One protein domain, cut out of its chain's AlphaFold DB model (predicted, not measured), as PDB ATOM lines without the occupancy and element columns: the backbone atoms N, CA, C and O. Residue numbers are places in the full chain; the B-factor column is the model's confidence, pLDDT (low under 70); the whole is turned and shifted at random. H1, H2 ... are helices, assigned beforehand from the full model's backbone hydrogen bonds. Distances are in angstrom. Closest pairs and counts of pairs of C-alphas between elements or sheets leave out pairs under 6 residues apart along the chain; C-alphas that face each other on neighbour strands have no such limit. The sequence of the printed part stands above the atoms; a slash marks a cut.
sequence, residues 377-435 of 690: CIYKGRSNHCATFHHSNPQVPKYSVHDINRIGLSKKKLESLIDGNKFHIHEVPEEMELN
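What this domain is: This is residues 377 to 435 of the 690 residues of the protein "DUF2779 domain-containing protein" of Parcubacteria group bacterium Gr01-1014_3 (UniProt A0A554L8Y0). This domain has little regular structure: it is a chain of loops with two helices set far apart, the very short H1 near one end of the long axis and H2, the longer, lying crosswise to that axis nearer the middle. Loops make up most of the body, and residues 425 to 435 form the other end. The printed part has 59 residues, of which H1 and then H2 hold 13, with no named strand; the class is all helix. It is compact, with a radius of gyration of the C-alphas of 10.7 A, yet elongated, spanning 32 by 20 by 17 A.

Where its parts are: After residues 377 to 388, H1 takes residues 389 to 392, beginning at C-alpha 389 (29.679, -33.119, -42.808). H2, residues 411 to 419, measures 11.9 A and ends at C-alpha 419 (31.320, -20.232, -53.894).

How they stand to each other: H1 and H2 are apart, with no C-alpha of the one within 8 A of the other. In H2 every O i to N i+4 pair is within hydrogen-bond range; H1 is too short for such a pair.

The domain as a whole: The C-alphas of Ala 387 and Glu 431, the two farthest apart, are 33.2 A apart. The printed part has no cut, and the 18-residue link from H1 to H2 is long. No printed residue is under 70 in pLDDT.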
ATOM      1  N   CYS A 377      29.713 -25.694 -42.167       96.38
ATOM      2  CA  CYS A 377      31.078 -26.206 -42.046       96.38
ATOM      3  C   CYS A 377      31.797 -26.382 -43.392       96.38
ATOM      4  O   CYS A 377      33.006 -26.597 -43.382       96.38
ATOM      5  N   ILE A 378      31.109 -26.251 -44.537       96.81
ATOM      6  CA  ILE A 378      31.748 -26.238 -45.865       96.81
ATOM      7  C   ILE A 378      32.761 -25.093 -46.012       96.81
ATOM      8  O   ILE A 378      33.766 -25.229 -46.693       96.81
ATOM      9  N   TYR A 379      32.589 -24.001 -45.266       96.06
ATOM     10  CA  TYR A 379      33.535 -22.882 -45.230       96.06
ATOM     11  C   TYR A 379      34.647 -23.047 -44.182       96.06
ATOM     12  O   TYR A 379      35.376 -22.103 -43.875       96.06
ATOM     13  N   LYS A 380      34.791 -24.242 -43.596       95.56
ATOM     14  CA  LYS A 380      35.830 -24.562 -42.612       95.56
ATOM     15  C   LYS A 380      36.834 -25.548 -43.208       95.56
ATOM     16  O   LYS A 380      36.489 -26.392 -44.029       95.56
ATOM     17  N   GLY A 381      38.095 -25.461 -42.782       94.62
ATOM     18  CA  GLY A 381      39.096 -26.482 -43.118       94.62
ATOM     19  C   GLY A 381      38.717 -27.856 -42.551       94.62
ATOM     20  O   GLY A 381      37.946 -27.930 -41.593       94.62
ATOM     21  N   ARG A 382      39.294 -28.929 -43.110       94.12
ATOM     22  CA  ARG A 382      38.924 -30.328 -42.824       94.12
ATOM     23  C   ARG A 382      38.792 -30.666 -41.337       94.12
ATOM     24  O   ARG A 382      37.860 -31.357 -40.952       94.12
ATOM     25  N   SER A 383      39.717 -30.186 -40.510       90.31
ATOM     26  CA  SER A 383      39.765 -30.496 -39.074       90.31
ATOM     27  C   SER A 383      38.608 -29.907 -38.261       90.31
ATOM     28  O   SER A 383      38.460 -30.254 -37.101       90.31
ATOM     29  N   ASN A 384      37.818 -29.000 -38.841       91.25
ATOM     30  CA  ASN A 384      36.693 -28.328 -38.184       91.25
ATOM     31  C   ASN A 384      35.351 -28.666 -38.860       91.25
ATOM     32  O   ASN A 384      34.387 -27.899 -38.775       91.25
ATOM     33  N   HIS A 385      35.304 -29.768 -39.613       94.00
ATOM     34  CA  HIS A 385      34.076 -30.298 -40.195       94.00
ATOM     35  C   HIS A 385      33.215 -30.946 -39.111       94.00
ATOM     36  O   HIS A 385      33.731 -31.548 -38.177       94.00
ATOM     37  N   CYS A 386      31.896 -30.789 -39.211       93.38
ATOM     38  CA  CYS A 386      30.970 -31.383 -38.251       93.38
ATOM     39  C   CYS A 386      30.841 -32.905 -38.449       93.38
ATOM     40  O   CYS A 386      31.136 -33.420 -39.527       93.38
ATOM     41  N   ALA A 387      30.329 -33.615 -37.439       91.62
ATOM     42  CA  ALA A 387      30.124 -35.071 -37.483       91.62
ATOM     43  C   ALA A 387      29.301 -35.532 -38.705       91.62
ATOM     44  O   ALA A 387      29.575 -36.567 -39.306       91.62
ATOM     45  N   THR A 388      28.331 -34.716 -39.129       94.00
ATOM     46  CA  THR A 388      27.448 -34.997 -40.276       94.00
ATOM     47  C   THR A 388      27.940 -34.396 -41.599       94.00
ATOM     48  O   THR A 388      27.214 -34.409 -42.594       94.00
ATOM     49  N   PHE A 389      29.178 -33.886 -41.662       95.25
ATOM     50  CA  PHE A 389      29.679 -33.119 -42.808       95.25
ATOM     51  C   PHE A 389      29.554 -33.863 -44.139       95.25
ATOM     52  O   PHE A 389      29.085 -33.287 -45.115       95.25
ATOM     53  N   HIS A 390      29.954 -35.135 -44.195       93.56
ATOM     54  CA  HIS A 390      29.896 -35.914 -45.436       93.56
ATOM     55  C   HIS A 390      28.465 -36.184 -45.904       93.56
ATOM     56  O   HIS A 390      28.228 -36.256 -47.105       93.56
ATOM     57  N   HIS A 391      27.521 -36.304 -44.969       93.81
ATOM     58  CA  HIS A 391      26.107 -36.437 -45.294       93.81
ATOM     59  C   HIS A 391      25.546 -35.115 -45.833       93.81
ATOM     60  O   HIS A 391      24.910 -35.092 -46.878       93.81
ATOM     61  N   SER A 392      25.858 -34.003 -45.162       95.69
ATOM     62  CA  SER A 392      25.415 -32.664 -45.570       95.69
ATOM     63  C   SER A 392      26.094 -32.132 -46.840       95.69
ATOM     64  O   SER A 392      25.578 -31.195 -47.441       95.69
ATOM     65  N   ASN A 393      27.258 -32.662 -47.229       96.75
ATOM     66  CA  ASN A 393      28.059 -32.168 -48.357       96.75
ATOM     67  C   ASN A 393      28.609 -33.336 -49.205       96.75
ATOM     68  O   ASN A 393      29.830 -33.525 -49.279       96.75
ATOM     69  N   PRO A 394      27.740 -34.143 -49.844       94.94
ATOM     70  CA  PRO A 394      28.146 -35.345 -50.579       94.94
ATOM     71  C   PRO A 394      29.032 -35.051 -51.799       94.94
ATOM     72  O   PRO A 394      29.765 -35.923 -52.259       94.94
ATOM     73  N   GLN A 395      28.999 -33.819 -52.311       94.69
ATOM     74  CA  GLN A 395      29.840 -33.344 -53.408       94.69
ATOM     75  C   GLN A 395      31.310 -33.145 -53.014       94.69
ATOM     76  O   GLN A 395      32.168 -33.049 -53.887       94.69
ATOM     77  N   VAL A 396      31.626 -33.053 -51.715       96.94
ATOM     78  CA  VAL A 396      32.995 -32.812 -51.251       96.94
ATOM     79  C   VAL A 396      33.766 -34.137 -51.201       96.94
ATOM     80  O   VAL A 396      33.443 -35.006 -50.384       96.94
ATOM     81  N   PRO A 397      34.836 -34.309 -52.002       95.50
ATOM     82  CA  PRO A 397      35.599 -35.548 -52.013       95.50
ATOM     83  C   PRO A 397      36.378 -35.762 -50.704       95.50
ATOM     84  O   PRO A 397      36.664 -34.834 -49.936       95.50
ATOM     85  N   LYS A 398      36.799 -37.013 -50.473       93.25
ATOM     86  CA  LYS A 398      37.602 -37.407 -49.298       93.25
ATOM     87  C   LYS A 398      38.935 -36.653 -49.200       93.25
ATOM     88  O   LYS A 398      39.439 -36.447 -48.102       93.25
ATOM     89  N   TYR A 399      39.515 -36.262 -50.335       95.25
ATOM     90  CA  TYR A 399      40.643 -35.335 -50.406       95.25
ATOM     91  C   TYR A 399      40.260 -34.176 -51.325       95.25
ATOM     92  O   TYR A 399      39.959 -34.393 -52.495       95.25
ATOM     93  N   SER A 400      40.198 -32.975 -50.764       96.88
ATOM     94  CA  SER A 400      39.539 -31.803 -51.342       96.88
ATOM     95  C   SER A 400      40.328 -30.529 -51.045       96.88
ATOM     96  O   SER A 400      41.305 -30.550 -50.295       96.88
ATOM     97  N   VAL A 401      39.853 -29.394 -51.556       97.44
ATOM     98  CA  VAL A 401      40.405 -28.070 -51.226       97.44
ATOM     99  C   VAL A 401      40.440 -27.779 -49.719       97.44
ATOM    100  O   VAL A 401      41.321 -27.056 -49.268       97.44
ATOM    101  N   HIS A 402      39.562 -28.396 -48.918       97.44
ATOM    102  CA  HIS A 402      39.533 -28.257 -47.453       97.44
ATOM    103  C   HIS A 402      40.745 -28.892 -46.750       97.44
ATOM    104  O   HIS A 402      40.969 -28.631 -45.566       97.44
ATOM    105  N   ASP A 403      41.500 -29.734 -47.462       96.44
ATOM    106  CA  ASP A 403      42.705 -30.417 -46.984       96.44
ATOM    107  C   ASP A 403      43.997 -29.685 -47.395       96.44
ATOM    108  O   ASP A 403      45.103 -30.152 -47.110       96.44
ATOM    109  N   ILE A 404      43.891 -28.547 -48.088       96.56
ATOM    110  CA  ILE A 404      45.045 -27.700 -48.399       96.56
ATOM    111  C   ILE A 404      45.628 -27.153 -47.090       96.56
ATOM    112  O   ILE A 404      44.898 -26.722 -46.193       96.56
ATOM    113  N   ASN A 405      46.958 -27.176 -46.971       95.31
ATOM    114  CA  ASN A 405      47.668 -26.798 -45.758       95.31
ATOM    115  C   ASN A 405      47.178 -25.437 -45.240       95.31
ATOM    116  O   ASN A 405      47.213 -24.424 -45.948       95.31
ATOM    117  N   ARG A 406      46.691 -25.441 -43.991       92.62
ATOM    118  CA  ARG A 406      46.193 -24.259 -43.268       92.62
ATOM    119  C   ARG A 406      45.129 -23.448 -44.028       92.62
ATOM    120  O   ARG A 406      44.914 -22.278 -43.714       92.62
ATOM    121  N   ILE A 407      44.411 -24.050 -44.981       93.94
ATOM    122  CA  ILE A 407      43.401 -23.347 -45.788       93.94
ATOM    123  C   ILE A 407      42.255 -22.790 -44.938       93.94
ATOM    124  O   ILE A 407      41.759 -21.705 -45.217       93.94
ATOM    125  N   GLY A 408      41.907 -23.460 -43.832       89.44
ATOM    126  CA  GLY A 408      40.895 -22.986 -42.882       89.44
ATOM    127  C   GLY A 408      41.259 -21.672 -42.173       89.44
ATOM    128  O   GLY A 408      40.368 -20.972 -41.702       89.44
ATOM    129  N   LEU A 409      42.548 -21.303 -42.129       91.12
ATOM    130  CA  LEU A 409      42.998 -19.988 -41.649       91.12
ATOM    131  C   LEU A 409      42.894 -18.911 -42.742       91.12
ATOM    132  O   LEU A 409      42.878 -17.720 -42.448       91.12
ATOM    133  N   SER A 410      42.786 -19.321 -44.006       92.62
ATOM    134  CA  SER A 410      42.636 -18.456 -45.179       92.62
ATOM    135  C   SER A 410      41.169 -18.374 -45.614       92.62
ATOM    136  O   SER A 410      40.847 -18.705 -46.755       92.62
ATOM    137  N   LYS A 411      40.279 -17.929 -44.711       91.31
ATOM    138  CA  LYS A 411      38.809 -17.968 -44.891       91.31
ATOM    139  C   LYS A 411      38.342 -17.496 -46.271       91.31
ATOM    140  O   LYS A 411      37.702 -18.262 -46.974       91.31
ATOM    141  N   LYS A 412      38.798 -16.319 -46.716       94.50
ATOM    142  CA  LYS A 412      38.450 -15.750 -48.032       94.50
ATOM    143  C   LYS A 412      38.833 -16.641 -49.220       94.50
ATOM    144  O   LYS A 412      38.123 -16.668 -50.218       94.50
ATOM    145  N   LYS A 413      39.965 -17.353 -49.136       95.50
ATOM    146  CA  LYS A 413      40.416 -18.254 -50.211       95.50
ATOM    147  C   LYS A 413      39.523 -19.484 -50.282       95.50
ATOM    148  O   LYS A 413      39.108 -19.864 -51.367       95.50
ATOM    149  N   LEU A 414      39.219 -20.078 -49.125       96.31
ATOM    150  CA  LEU A 414      38.310 -21.216 -49.058       96.31
ATOM    151  C   LEU A 414      36.909 -20.813 -49.528       96.31
ATOM    152  O   LEU A 414      36.388 -21.457 -50.425       96.31
ATOM    153  N   GLU A 415      36.354 -19.714 -49.009       96.44
ATOM    154  CA  GLU A 415      35.074 -19.135 -49.449       96.44
ATOM    155  C   GLU A 415      35.025 -18.968 -50.970       96.44
ATOM    156  O   GLU A 415      34.128 -19.507 -51.608       96.44
ATOM    157  N   SER A 416      36.049 -18.357 -51.576       96.44
ATOM    158  CA  SER A 416      36.118 -18.195 -53.032       96.44
ATOM    159  C   SER A 416      36.116 -19.518 -53.812       96.44
ATOM    160  O   SER A 416      35.591 -19.551 -54.925       96.44
ATOM    161  N   LEU A 417      36.716 -20.590 -53.283       97.00
ATOM    162  CA  LEU A 417      36.687 -21.912 -53.923       97.00
ATOM    163  C   LEU A 417      35.301 -22.546 -53.799       97.00
ATOM    164  O   LEU A 417      34.763 -23.036 -54.791       97.00
ATOM    165  N   ILE A 418      34.712 -22.495 -52.604       97.00
ATOM    166  CA  ILE A 418      33.395 -23.077 -52.325       97.00
ATOM    167  C   ILE A 418      32.294 -22.363 -53.112       97.00
ATOM    168  O   ILE A 418      31.501 -23.033 -53.768       97.00
ATOM    169  N   ASP A 419      32.294 -21.029 -53.137       96.25
ATOM    170  CA  ASP A 419      31.320 -20.232 -53.894       96.25
ATOM    171  C   ASP A 419      31.477 -20.429 -55.413       96.25
ATOM    172  O   ASP A 419      30.518 -20.305 -56.173       96.25
ATOM    173  N   GLY A 420      32.682 -20.795 -55.859       95.88
ATOM    174  CA  GLY A 420      32.968 -21.208 -57.232       95.88
ATOM    175  C   GLY A 420      32.626 -22.671 -57.546       95.88
ATOM    176  O   GLY A 420      32.904 -23.104 -58.663       95.88
ATOM    177  N   ASN A 421      32.063 -23.429 -56.596       96.06
ATOM    178  CA  ASN A 421      31.820 -24.878 -56.674       96.06
ATOM    179  C   ASN A 421      33.076 -25.712 -56.995       96.06
ATOM    180  O   ASN A 421      32.996 -26.728 -57.682       96.06
ATOM    181  N   LYS A 422      34.243 -25.283 -56.499       97.12
ATOM    182  CA  LYS A 422      35.540 -25.942 -56.701       97.12
ATOM    183  C   LYS A 422      35.911 -26.733 -55.456       97.12
ATOM    184  O   LYS A 422      36.391 -26.171 -54.470       97.12
ATOM    185  N   PHE A 423      35.686 -28.041 -55.490       97.19
ATOM    186  CA  PHE A 423      35.919 -28.923 -54.342       97.19
ATOM    187  C   PHE A 423      37.176 -29.776 -54.508       97.19
ATOM    188  O   PHE A 423      37.786 -30.180 -53.513       97.19
ATOM    189  N   HIS A 424      37.597 -30.038 -55.742       97.12
ATOM    190  CA  HIS A 424      38.779 -30.829 -56.040       97.12
ATOM    191  C   HIS A 424      40.036 -29.958 -56.067       97.12
ATOM    192  O   HIS A 424      40.036 -28.809 -56.494       97.12
ATOM    193  N   ILE A 425      41.160 -30.530 -55.638       95.81
ATOM    194  CA  ILE A 425      42.432 -29.799 -55.530       95.81
ATOM    195  C   ILE A 425      42.951 -29.320 -56.893       95.81
ATOM    196  O   ILE A 425      43.562 -28.262 -56.971       95.81
ATOM    197  N   HIS A 426      42.684 -30.061 -57.970       94.56
ATOM    198  CA  HIS A 426      43.071 -29.660 -59.328       94.56
ATOM    199  C   HIS A 426      42.194 -28.535 -59.908       94.56
ATOM    200  O   HIS A 426      42.485 -28.045 -60.990       94.56
ATOM    201  N   GLU A 427      41.108 -28.145 -59.232       95.62
ATOM    202  CA  GLU A 427      40.240 -27.033 -59.652       95.62
ATOM    203  C   GLU A 427      40.702 -25.688 -59.082       95.62
ATOM    204  O   GLU A 427      40.138 -24.645 -59.423       95.62
ATOM    205  N   VAL A 428      41.712 -25.693 -58.204       95.81
ATOM    206  CA  VAL A 428      42.276 -24.471 -57.630       95.81
ATOM    207  C   VAL A 428      42.875 -23.617 -58.758       95.81
ATOM    208  O   VAL A 428      43.735 -24.117 -59.484       95.81
ATOM    209  N   PRO A 429      42.444 -22.351 -58.924       93.94
ATOM    210  CA  PRO A 429      42.942 -21.488 -59.994       93.94
ATOM    211  C   PRO A 429      44.443 -21.209 -59.877       93.94
ATOM    212  O   PRO A 429      44.942 -20.992 -58.772       93.94
ATOM    213  N   GLU A 430      45.150 -21.153 -61.007       89.44
ATOM    214  CA  GLU A 430      46.595 -20.877 -61.041       89.44
ATOM    215  C   GLU A 430      46.929 -19.461 -60.555       89.44
ATOM    216  O   GLU A 430      47.960 -19.235 -59.921       89.44
ATOM    217  N   GLU A 431      46.033 -18.510 -60.811       91.50
ATOM    218  CA  GLU A 431      46.135 -17.114 -60.398       91.50
ATOM    219  C   GLU A 431      45.843 -16.891 -58.906       91.50
ATOM    220  O   GLU A 431      46.062 -15.793 -58.391       91.50
ATOM    221  N   MET A 432      45.348 -17.909 -58.190       93.50
ATOM    222  CA  MET A 432      45.076 -17.787 -56.762       93.50
ATOM    223  C   MET A 432      46.381 -17.590 -55.986       93.50
ATOM    224  O   MET A 432      47.300 -18.410 -56.030       93.50
ATOM    225  N   GLU A 433      46.446 -16.522 -55.193       93.81
ATOM    226  CA  GLU A 433      47.601 -16.266 -54.340       93.81
ATOM    227  C   GLU A 433      47.714 -17.337 -53.249       93.81
ATOM    228  O   GLU A 433      46.960 -17.354 -52.275       93.81
ATOM    229  N   LEU A 434      48.687 -18.234 -53.385       94.38
ATOM    230  CA  LEU A 434      48.986 -19.312 -52.442       94.38
ATOM    231  C   LEU A 434      50.428 -19.206 -51.943       94.38
ATOM    232  O   LEU A 434      51.311 -18.736 -52.665       94.38
ATOM    233  N   ASN A 435      50.671 -19.646 -50.707       94.12
ATOM    234  CA  ASN A 435      52.041 -19.763 -50.201       94.12
ATOM    235  C   ASN A 435      52.747 -20.991 -50.805       94.12
ATOM    236  O   ASN A 435      52.101 -21.852 -51.406       94.12
TER     237      ASN A 435